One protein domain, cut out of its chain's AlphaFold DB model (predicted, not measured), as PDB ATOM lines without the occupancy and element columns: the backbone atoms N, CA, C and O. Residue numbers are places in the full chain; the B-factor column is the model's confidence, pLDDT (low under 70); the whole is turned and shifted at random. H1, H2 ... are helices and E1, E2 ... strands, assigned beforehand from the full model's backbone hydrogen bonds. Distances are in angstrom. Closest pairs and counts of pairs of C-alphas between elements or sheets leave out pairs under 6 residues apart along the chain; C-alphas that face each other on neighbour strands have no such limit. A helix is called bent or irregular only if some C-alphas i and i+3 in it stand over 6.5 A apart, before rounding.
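Overview. This is residues 11 to 68 of the 69 residues of an uncharacterized protein of Agaricus bisporus var. burnettii (strain JB137-S8 / ATCC MYA-4627 / FGSC 10392) (UniProt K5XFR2). A long, strongly twisted hairpin of E2 and E3, with the bent strand E1 alongside E2, makes a three-stranded sheet, and the short helix H1 packs on this sheet near E3. The hairpin's tip, residues 54 to 59, sticks out at one end of the model, and the loop of residues 31 to 44 extends at the other. The printed part has 58 residues, with one named helix and three named strands in the order H1, E1, E2, E3; the sheet order is E1, E2, E3, antiparallel, and the class is mostly strand. The whole is loose, with a radius of gyration of the C-alphas of 13.0 A, and elongated, spanning 39 by 23 by 22 A.

Arrangement. Residues 11 to 12 pair, parallel, with residues 66 to 67 of E3, residues 58 to 67. H1, residues 13 to 18, is on the sheet at a height of 8.8 A, over none of its strands, but only just: 2 of its C-alphas fall on E2, residues 45 to 55, and 2 on E3. The closest C-alphas of H1 and E3 are those of Glu 13 and Ala 66, 5.0 A apart. Both O i to N i+4 pairs of H1 are within hydrogen-bond range. E1, residues 23 to 30, and E2 are a hairpin, with N 24 and O 48 at 2.9 A. E2 and E3 are a hairpin too, with N 51 and O 62 at 2.9 A. The three strands form a meander, each the antiparallel neighbour of the one before.

Along the chain. H1 begins at C-alpha 13, (168.327, 158.780, 89.480). E1 is 15.3 A long and bends by 93 degrees at residue 27. E2 is 26.5 A long and bends by 56 degrees at residue 52. E3 is 25.5 A long, bends by 57 degrees at residue 61 and ends at C-alpha 67, (170.343, 155.685, 93.333).

Size, cuts and confidence. The C-alphas farthest apart, those of Thr 38 and Gly 57, are 38.6 A apart. The printed part has no cut. The link from E1 to E2 is long, with 14 residues. Residues 41 to 42 have a pLDDT under 70.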
ATOM      1  N   ILE A  11     166.323 152.078  91.338       91.12
ATOM      2  CA  ILE A  11     166.210 152.772  90.054       91.12
ATOM      3  C   ILE A  11     167.271 153.866  89.936       91.12
ATOM      4  O   ILE A  11     167.604 154.539  90.907       91.12
ATOM      5  N   ASP A  12     167.787 154.048  88.726       90.06
ATOM      6  CA  ASP A  12     168.743 155.097  88.390       90.06
ATOM      7  C   ASP A  12     168.131 156.513  88.512       90.06
ATOM      8  O   ASP A  12     167.057 156.798  87.970       90.06
ATOM      9  N   GLU A  13     168.811 157.415  89.230       89.12
ATOM     10  CA  GLU A  13     168.327 158.780  89.480       89.12
ATOM     11  C   GLU A  13     168.236 159.609  88.187       89.12
ATOM     12  O   GLU A  13     167.319 160.424  88.039       89.12
ATOM     13  N   GLU A  14     169.139 159.404  87.226       91.06
ATOM     14  CA  GLU A  14     169.109 160.125  85.948       91.06
ATOM     15  C   GLU A  14     167.899 159.704  85.108       91.06
ATOM     16  O   GLU A  14     167.226 160.551  84.512       91.06
ATOM     17  N   LEU A  15     167.531 158.421  85.134       91.44
ATOM     18  CA  LEU A  15     166.304 157.925  84.514       91.44
ATOM     19  C   LEU A  15     165.055 158.542  85.156       91.44
ATOM     20  O   LEU A  15     164.149 158.971  84.434       91.44
ATOM     21  N   VAL A  16     165.015 158.620  86.490       92.12
ATOM     22  CA  VAL A  16     163.924 159.258  87.249       92.12
ATOM     23  C   VAL A  16     163.772 160.725  86.846       92.12
ATOM     24  O   VAL A  16     162.658 161.162  86.541       92.12
ATOM     25  N   LYS A  17     164.879 161.476  86.762       91.81
ATOM     26  CA  LYS A  17     164.889 162.881  86.314       91.81
ATOM     27  C   LYS A  17     164.433 163.015  84.864       91.81
ATOM     28  O   LYS A  17     163.538 163.809  84.574       91.81
ATOM     29  N   LYS A  18     165.001 162.215  83.955       94.44
ATOM     30  CA  LYS A  18     164.697 162.249  82.514       94.44
ATOM     31  C   LYS A  18     163.222 161.970  82.237       94.44
ATOM     32  O   LYS A  18     162.622 162.633  81.395       94.44
ATOM     33  N   LYS A  19     162.634 161.007  82.952       92.25
ATOM     34  CA  LYS A  19     161.212 160.650  82.838       92.25
ATOM     35  C   LYS A  19     160.291 161.494  83.724       92.25
ATOM     36  O   LYS A  19     159.082 161.303  83.662       92.25
ATOM     37  N   LYS A  20     160.840 162.429  84.511       92.38
ATOM     38  CA  LYS A  20     160.107 163.290  85.456       92.38
ATOM     39  C   LYS A  20     159.204 162.487  86.400       92.38
ATOM     40  O   LYS A  20     158.073 162.885  86.674       92.38
ATOM     41  N   ILE A  21     159.697 161.343  86.875       92.12
ATOM     42  CA  ILE A  21     158.922 160.473  87.761       92.12
ATOM     43  C   ILE A  21     158.827 161.145  89.139       92.12
ATOM     44  O   ILE A  21     159.856 161.585  89.664       92.12
ATOM     45  N   PRO A  22     157.631 161.247  89.743       91.31
ATOM     46  CA  PRO A  22     157.477 161.829  91.068       91.31
ATOM     47  C   PRO A  22     158.301 161.079  92.118       91.31
ATOM     48  O   PRO A  22     158.188 159.864  92.268       91.31
ATOM     49  N   THR A  23     159.099 161.819  92.885       93.31
ATOM     50  CA  THR A  23     159.900 161.269  93.984       93.31
ATOM     51  C   THR A  23     159.388 161.763  95.326       93.31
ATOM     52  O   THR A  23     158.982 162.921  95.443       93.31
ATOM     53  N   LYS A  24     159.504 160.937  96.361       92.25
ATOM     54  CA  LYS A  24     159.288 161.330  97.757       92.25
ATOM     55  C   LYS A  24     160.593 161.224  98.535       92.25
ATOM     56  O   LYS A  24     161.427 160.365  98.257       92.25
ATOM     57  N   LYS A  25     160.782 162.117  99.505       91.56
ATOM     58  CA  LYS A  25     161.948 162.080 100.392       91.56
ATOM     59  C   LYS A  25     161.787 160.929 101.388       91.56
ATOM     60  O   LYS A  25     160.702 160.745 101.932       91.56
ATOM     61  N   LEU A  26     162.857 160.177 101.611       87.56
ATOM     62  CA  LEU A  26     162.923 159.177 102.672       87.56
ATOM     63  C   LEU A  26     162.987 159.870 104.036       87.56
ATOM     64  O   LEU A  26     163.665 160.888 104.193       87.56
ATOM     65  N   GLU A  27     162.313 159.293 105.029       87.00
ATOM     66  CA  GLU A  27     162.366 159.778 106.415       87.00
ATOM     67  C   GLU A  27     163.762 159.612 107.026       87.00
ATOM     68  O   GLU A  27     164.191 160.426 107.843       87.00
ATOM     69  N   ARG A  28     164.494 158.574 106.601       85.69
ATOM     70  CA  ARG A  28     165.877 158.304 107.000       85.69
ATOM     71  C   ARG A  28     166.722 157.993 105.762       85.69
ATOM     72  O   ARG A  28     166.281 157.182 104.946       85.69
ATOM     73  N   PRO A  29     167.903 158.616 105.597       86.94
ATOM     74  CA  PRO A  29     168.820 158.260 104.521       86.94
ATOM     75  C   PRO A  29     169.266 156.798 104.630       86.94
ATOM     76  O   PRO A  29     169.435 156.282 105.735       86.94
ATOM     77  N   ILE A  30     169.474 156.148 103.486       87.25
ATOM     78  CA  ILE A  30     169.999 154.782 103.407       87.25
ATOM     79  C   ILE A  30     171.415 154.847 102.839       87.25
ATOM     80  O   ILE A  30     171.623 155.319 101.720       87.25
ATOM     81  N   THR A  31     172.385 154.338 103.596       85.69
ATOM     82  CA  THR A  31     173.751 154.146 103.104       85.69
ATOM     83  C   THR A  31     173.823 152.818 102.360       85.69
ATOM     84  O   THR A  31     173.686 151.752 102.964       85.69
ATOM     85  N   CYS A  32     174.037 152.877 101.049       79.75
ATOM     86  CA  CYS A  32     174.250 151.682 100.242       79.75
ATOM     87  C   CYS A  32     175.671 151.146 100.470       79.75
ATOM     88  O   CYS A  32     176.619 151.924 100.611       79.75
ATOM     89  N   ARG A  33     175.828 149.823 100.526       82.62
ATOM     90  CA  ARG A  33     177.128 149.163 100.688       82.62
ATOM     91  C   ARG A  33     177.302 148.083  99.635       82.62
ATOM     92  O   ARG A  33     176.366 147.339  99.359       82.62
ATOM     93  N   ASN A  34     178.505 147.998  99.084       75.69
ATOM     94  CA  ASN A  34     178.923 146.900  98.222       75.69
ATOM     95  C   ASN A  34     179.121 145.623  99.051       75.69
ATOM     96  O   ASN A  34     179.227 145.665 100.280       75.69
ATOM     97  N   SER A  35     179.229 144.478  98.375       78.56
ATOM     98  CA  SER A  35     179.459 143.181  99.028       78.56
ATOM     99  C   SER A  35     180.773 143.113  99.819       78.56
ATOM    100  O   SER A  35     180.878 142.324 100.750       78.56
ATOM    101  N   ASP A  36     181.758 143.948  99.483       82.88
ATOM    102  CA  ASP A  36     183.028 144.087 100.209       82.88
ATOM    103  C   ASP A  36     182.943 145.026 101.435       82.88
ATOM    104  O   ASP A  36     183.940 145.271 102.112       82.88
ATOM    105  N   GLY A  37     181.754 145.566 101.731       77.56
ATOM    106  CA  GLY A  37     181.487 146.457 102.861       77.56
ATOM    107  C   GLY A  37     181.784 147.939 102.605       77.56
ATOM    108  O   GLY A  37     181.430 148.781 103.446       77.56
ATOM    109  N   THR A  38     182.380 148.282 101.458       81.56
ATOM    110  CA  THR A  38     182.609 149.677 101.057       81.56
ATOM    111  C   THR A  38     181.292 150.392 100.762       81.56
ATOM    112  O   THR A  38     180.286 149.764 100.432       81.56
ATOM    113  N   ILE A  39     181.264 151.717 100.920       79.69
ATOM    114  CA  ILE A  39     180.069 152.510 100.611       79.69
ATOM    115  C   ILE A  39     179.885 152.540  99.092       79.69
ATOM    116  O   ILE A  39     180.792 152.927  98.355       79.69
ATOM    117  N   ALA A  40     178.701 152.131  98.641       72.56
ATOM    118  CA  ALA A  40     178.316 152.178  97.243       72.56
ATOM    119  C   ALA A  40     177.792 153.582  96.900       72.56
ATOM    120  O   ALA A  40     176.871 154.091  97.540       72.56
ATOM    121  N   GLY A  41     178.382 154.201  95.875       69.88
ATOM    122  CA  GLY A  41     178.054 155.562  95.451       69.88
ATOM    123  C   GLY A  41     178.695 156.656  96.315       69.88
ATOM    124  O   GLY A  41     179.348 156.410  97.326       69.88
ATOM    125  N   LYS A  42     178.540 157.915  95.886       68.75
ATOM    126  CA  LYS A  42     179.163 159.083  96.547       68.75
ATOM    127  C   LYS A  42     178.302 159.712  97.651       68.75
ATOM    128  O   LYS A  42     178.772 160.633  98.317       68.75
ATOM    129  N   LYS A  43     177.033 159.313  97.784       75.00
ATOM    130  CA  LYS A  43     176.037 159.951  98.661       75.00
ATOM    131  C   LYS A  43     175.014 158.935  99.154       75.00
ATOM    132  O   LYS A  43     174.699 157.991  98.437       75.00
ATOM    133  N   ASP A  44     174.448 159.198 100.330       84.12
ATOM    134  CA  ASP A  44     173.313 158.433 100.840       84.12
ATOM    135  C   ASP A  44     172.090 158.566  99.928       84.12
ATOM    136  O   ASP A  44     171.809 159.621  99.341       84.12
ATOM    137  N   ILE A  45     171.310 157.492  99.872       87.38
ATOM    138  CA  ILE A  45     170.031 157.460  99.180       87.38
ATOM    139  C   ILE A  45     169.006 158.181 100.052       87.38
ATOM    140  O   ILE A  45     168.788 157.833 101.212       87.38
ATOM    141  N   THR A  46     168.356 159.198  99.493       88.50
ATOM    142  CA  THR A  46     167.430 160.074 100.239       88.50
ATOM    143  C   THR A  46     166.038 160.151  99.625       88.50
ATOM    144  O   THR A  46     165.178 160.865 100.144       88.50
ATOM    145  N   LYS A  47     165.798 159.444  98.518       91.19
ATOM    146  CA  LYS A  47     164.551 159.517  97.757       91.19
ATOM    147  C   LYS A  47     164.061 158.124  97.390       91.19
ATOM    148  O   LYS A  47     164.860 157.264  97.021       91.19
ATOM    149  N   PHE A  48     162.747 157.954  97.418       92.50
ATOM    150  CA  PHE A  48     162.068 156.799  96.849       92.50
ATOM    151  C   PHE A  48     161.055 157.227  95.789       92.50
ATOM    152  O   PHE A  48     160.622 158.384  95.724       92.50
ATOM    153  N   VAL A  49     160.701 156.272  94.943       93.50
ATOM    154  CA  VAL A  49     159.832 156.421  93.785       93.50
ATOM    155  C   VAL A  49     158.803 155.306  93.832       93.50
ATOM    156  O   VAL A  49     159.168 154.143  93.973       93.50
ATOM    157  N   LYS A  50     157.528 155.664  93.683       93.00
ATOM    158  CA  LYS A  50     156.465 154.692  93.422       93.00
ATOM    159  C   LYS A  50     156.407 154.414  91.933       93.00
ATOM    160  O   LYS A  50     156.301 155.356  91.148       93.00
ATOM    161  N   MET A  51     156.489 153.147  91.556       91.19
ATOM    162  CA  MET A  51     156.476 152.726  90.160       91.19
ATOM    163  C   MET A  51     155.470 151.610  89.956       91.19
ATOM    164  O   MET A  51     155.393 150.693  90.767       91.19
ATOM    165  N   ASP A  52     154.752 151.676  88.842       92.38
ATOM    166  CA  ASP A  52     153.912 150.583  88.378       92.38
ATOM    167  C   ASP A  52     154.730 149.729  87.401       92.38
ATOM    168  O   ASP A  52     155.230 150.213  86.379       92.38
ATOM    169  N   LEU A  53     154.909 148.460  87.746       91.50
ATOM    170  CA  LEU A  53     155.636 147.476  86.964       91.50
ATOM    171  C   LEU A  53     154.631 146.545  86.289       91.50
ATOM    172  O   LEU A  53     153.865 145.866  86.966       91.50
ATOM    173  N   ASN A  54     154.663 146.488  84.958       93.94
ATOM    174  CA  ASN A  54     153.939 145.479  84.193       93.94
ATOM    175  C   ASN A  54     154.915 144.415  83.686       93.94
ATOM    176  O   ASN A  54     155.853 144.739  82.954       93.94
ATOM    177  N   ILE A  55     154.680 143.154  84.039       92.88
ATOM    178  CA  ILE A  55     155.383 142.006  83.463       92.88
ATOM    179  C   ILE A  55     154.333 141.028  82.952       92.88
ATOM    180  O   ILE A  55     153.564 140.476  83.733       92.88
ATOM    181  N   ASN A  56     154.304 140.799  81.637       94.69
ATOM    182  CA  ASN A  56     153.391 139.853  80.983       94.69
ATOM    183  C   ASN A  56     151.913 140.034  81.391       94.69
ATOM    184  O   ASN A  56     151.193 139.059  81.594       94.69
ATOM    185  N   GLY A  57     151.457 141.283  81.531       94.12
ATOM    186  CA  GLY A  57     150.078 141.588  81.923       94.12
ATOM    187  C   GLY A  57     149.824 141.590  83.433       94.12
ATOM    188  O   GLY A  57     148.764 142.050  83.853       94.12
ATOM    189  N   HIS A  58     150.785 141.160  84.255       95.12
ATOM    190  CA  HIS A  58     150.725 141.329  85.703       95.12
ATOM    191  C   HIS A  58     151.220 142.723  86.083       95.12
ATOM    192  O   HIS A  58     152.350 143.083  85.756       95.12
ATOM    193  N   ASN A  59     150.370 143.498  86.757       95.19
ATOM    194  CA  ASN A  59     150.696 144.835  87.241       95.19
ATOM    195  C   ASN A  59     150.949 144.796  88.742       95.19
ATOM    196  O   ASN A  59     150.096 144.337  89.499       95.19
ATOM    197  N   GLU A  60     152.073 145.351  89.165       94.69
ATOM    198  CA  GLU A  60     152.412 145.495  90.572       94.69
ATOM    199  C   GLU A  60     152.968 146.891  90.831       94.69
ATOM    200  O   GLU A  60     153.795 147.391  90.069       94.69
ATOM    201  N   GLN A  61     152.506 147.532  91.903       93.38
ATOM    202  CA  GLN A  61     153.081 148.791  92.353       93.38
ATOM    203  C   GLN A  61     154.172 148.501  93.374       93.38
ATOM    204  O   GLN A  61     153.929 147.830  94.375       93.38
ATOM    205  N   LEU A  62     155.352 149.060  93.142       91.81
ATOM    206  CA  LEU A  62     156.507 148.879  94.003       91.81
ATOM    207  C   LEU A  62     157.142 150.216  94.371       91.81
ATOM    208  O   LEU A  62     157.107 151.186  93.609       91.81
ATOM    209  N   ASP A  63     157.743 150.241  95.555       92.06
ATOM    210  CA  ASP A  63     158.615 151.323  95.981       92.06
ATOM    211  C   ASP A  63     160.053 150.980  95.579       92.06
ATOM    212  O   ASP A  63     160.560 149.896  95.877       92.06
ATOM    213  N   ALA A  64     160.718 151.909  94.897       92.06
ATOM    214  CA  ALA A  64     162.131 151.799  94.563       92.06
ATOM    215  C   ALA A  64     162.918 152.987  95.093       92.06
ATOM    216  O   ALA A  64     162.451 154.128  95.079       92.06
ATOM    217  N   VAL A  65     164.147 152.734  95.518       92.44
ATOM    218  CA  VAL A  65     165.075 153.786  95.922       92.44
ATOM    219  C   VAL A  65     165.783 154.365  94.698       92.44
ATOM    220  O   VAL A  65     166.244 153.624  93.828       92.44
ATOM    221  N   ALA A  66     165.862 155.695  94.621       90.44
ATOM    222  CA  ALA A  66     166.576 156.374  93.544       90.44
ATOM    223  C   ALA A  66     168.066 156.460  93.890       90.44
ATOM    224  O   ALA A  66     168.440 157.120  94.864       90.44
ATOM    225  N   MET A  67     168.904 155.793  93.101       85.06
ATOM    226  CA  MET A  67     170.343 155.685  93.333       85.06
ATOM    227  C   MET A  67     171.127 156.392  92.234       85.06
ATOM    228  O   MET A  67     170.724 156.404  91.072       85.06
ATOM    229  N   ILE A  68     172.257 156.976  92.616       74.06
ATOM    230  CA  ILE A  68     173.243 157.497  91.672       74.06
ATOM    231  C   ILE A  68     174.164 156.322  91.342       74.06
ATOM    232  O   ILE A  68     174.820 155.815  92.255       74.06
TER     233      ILE A  68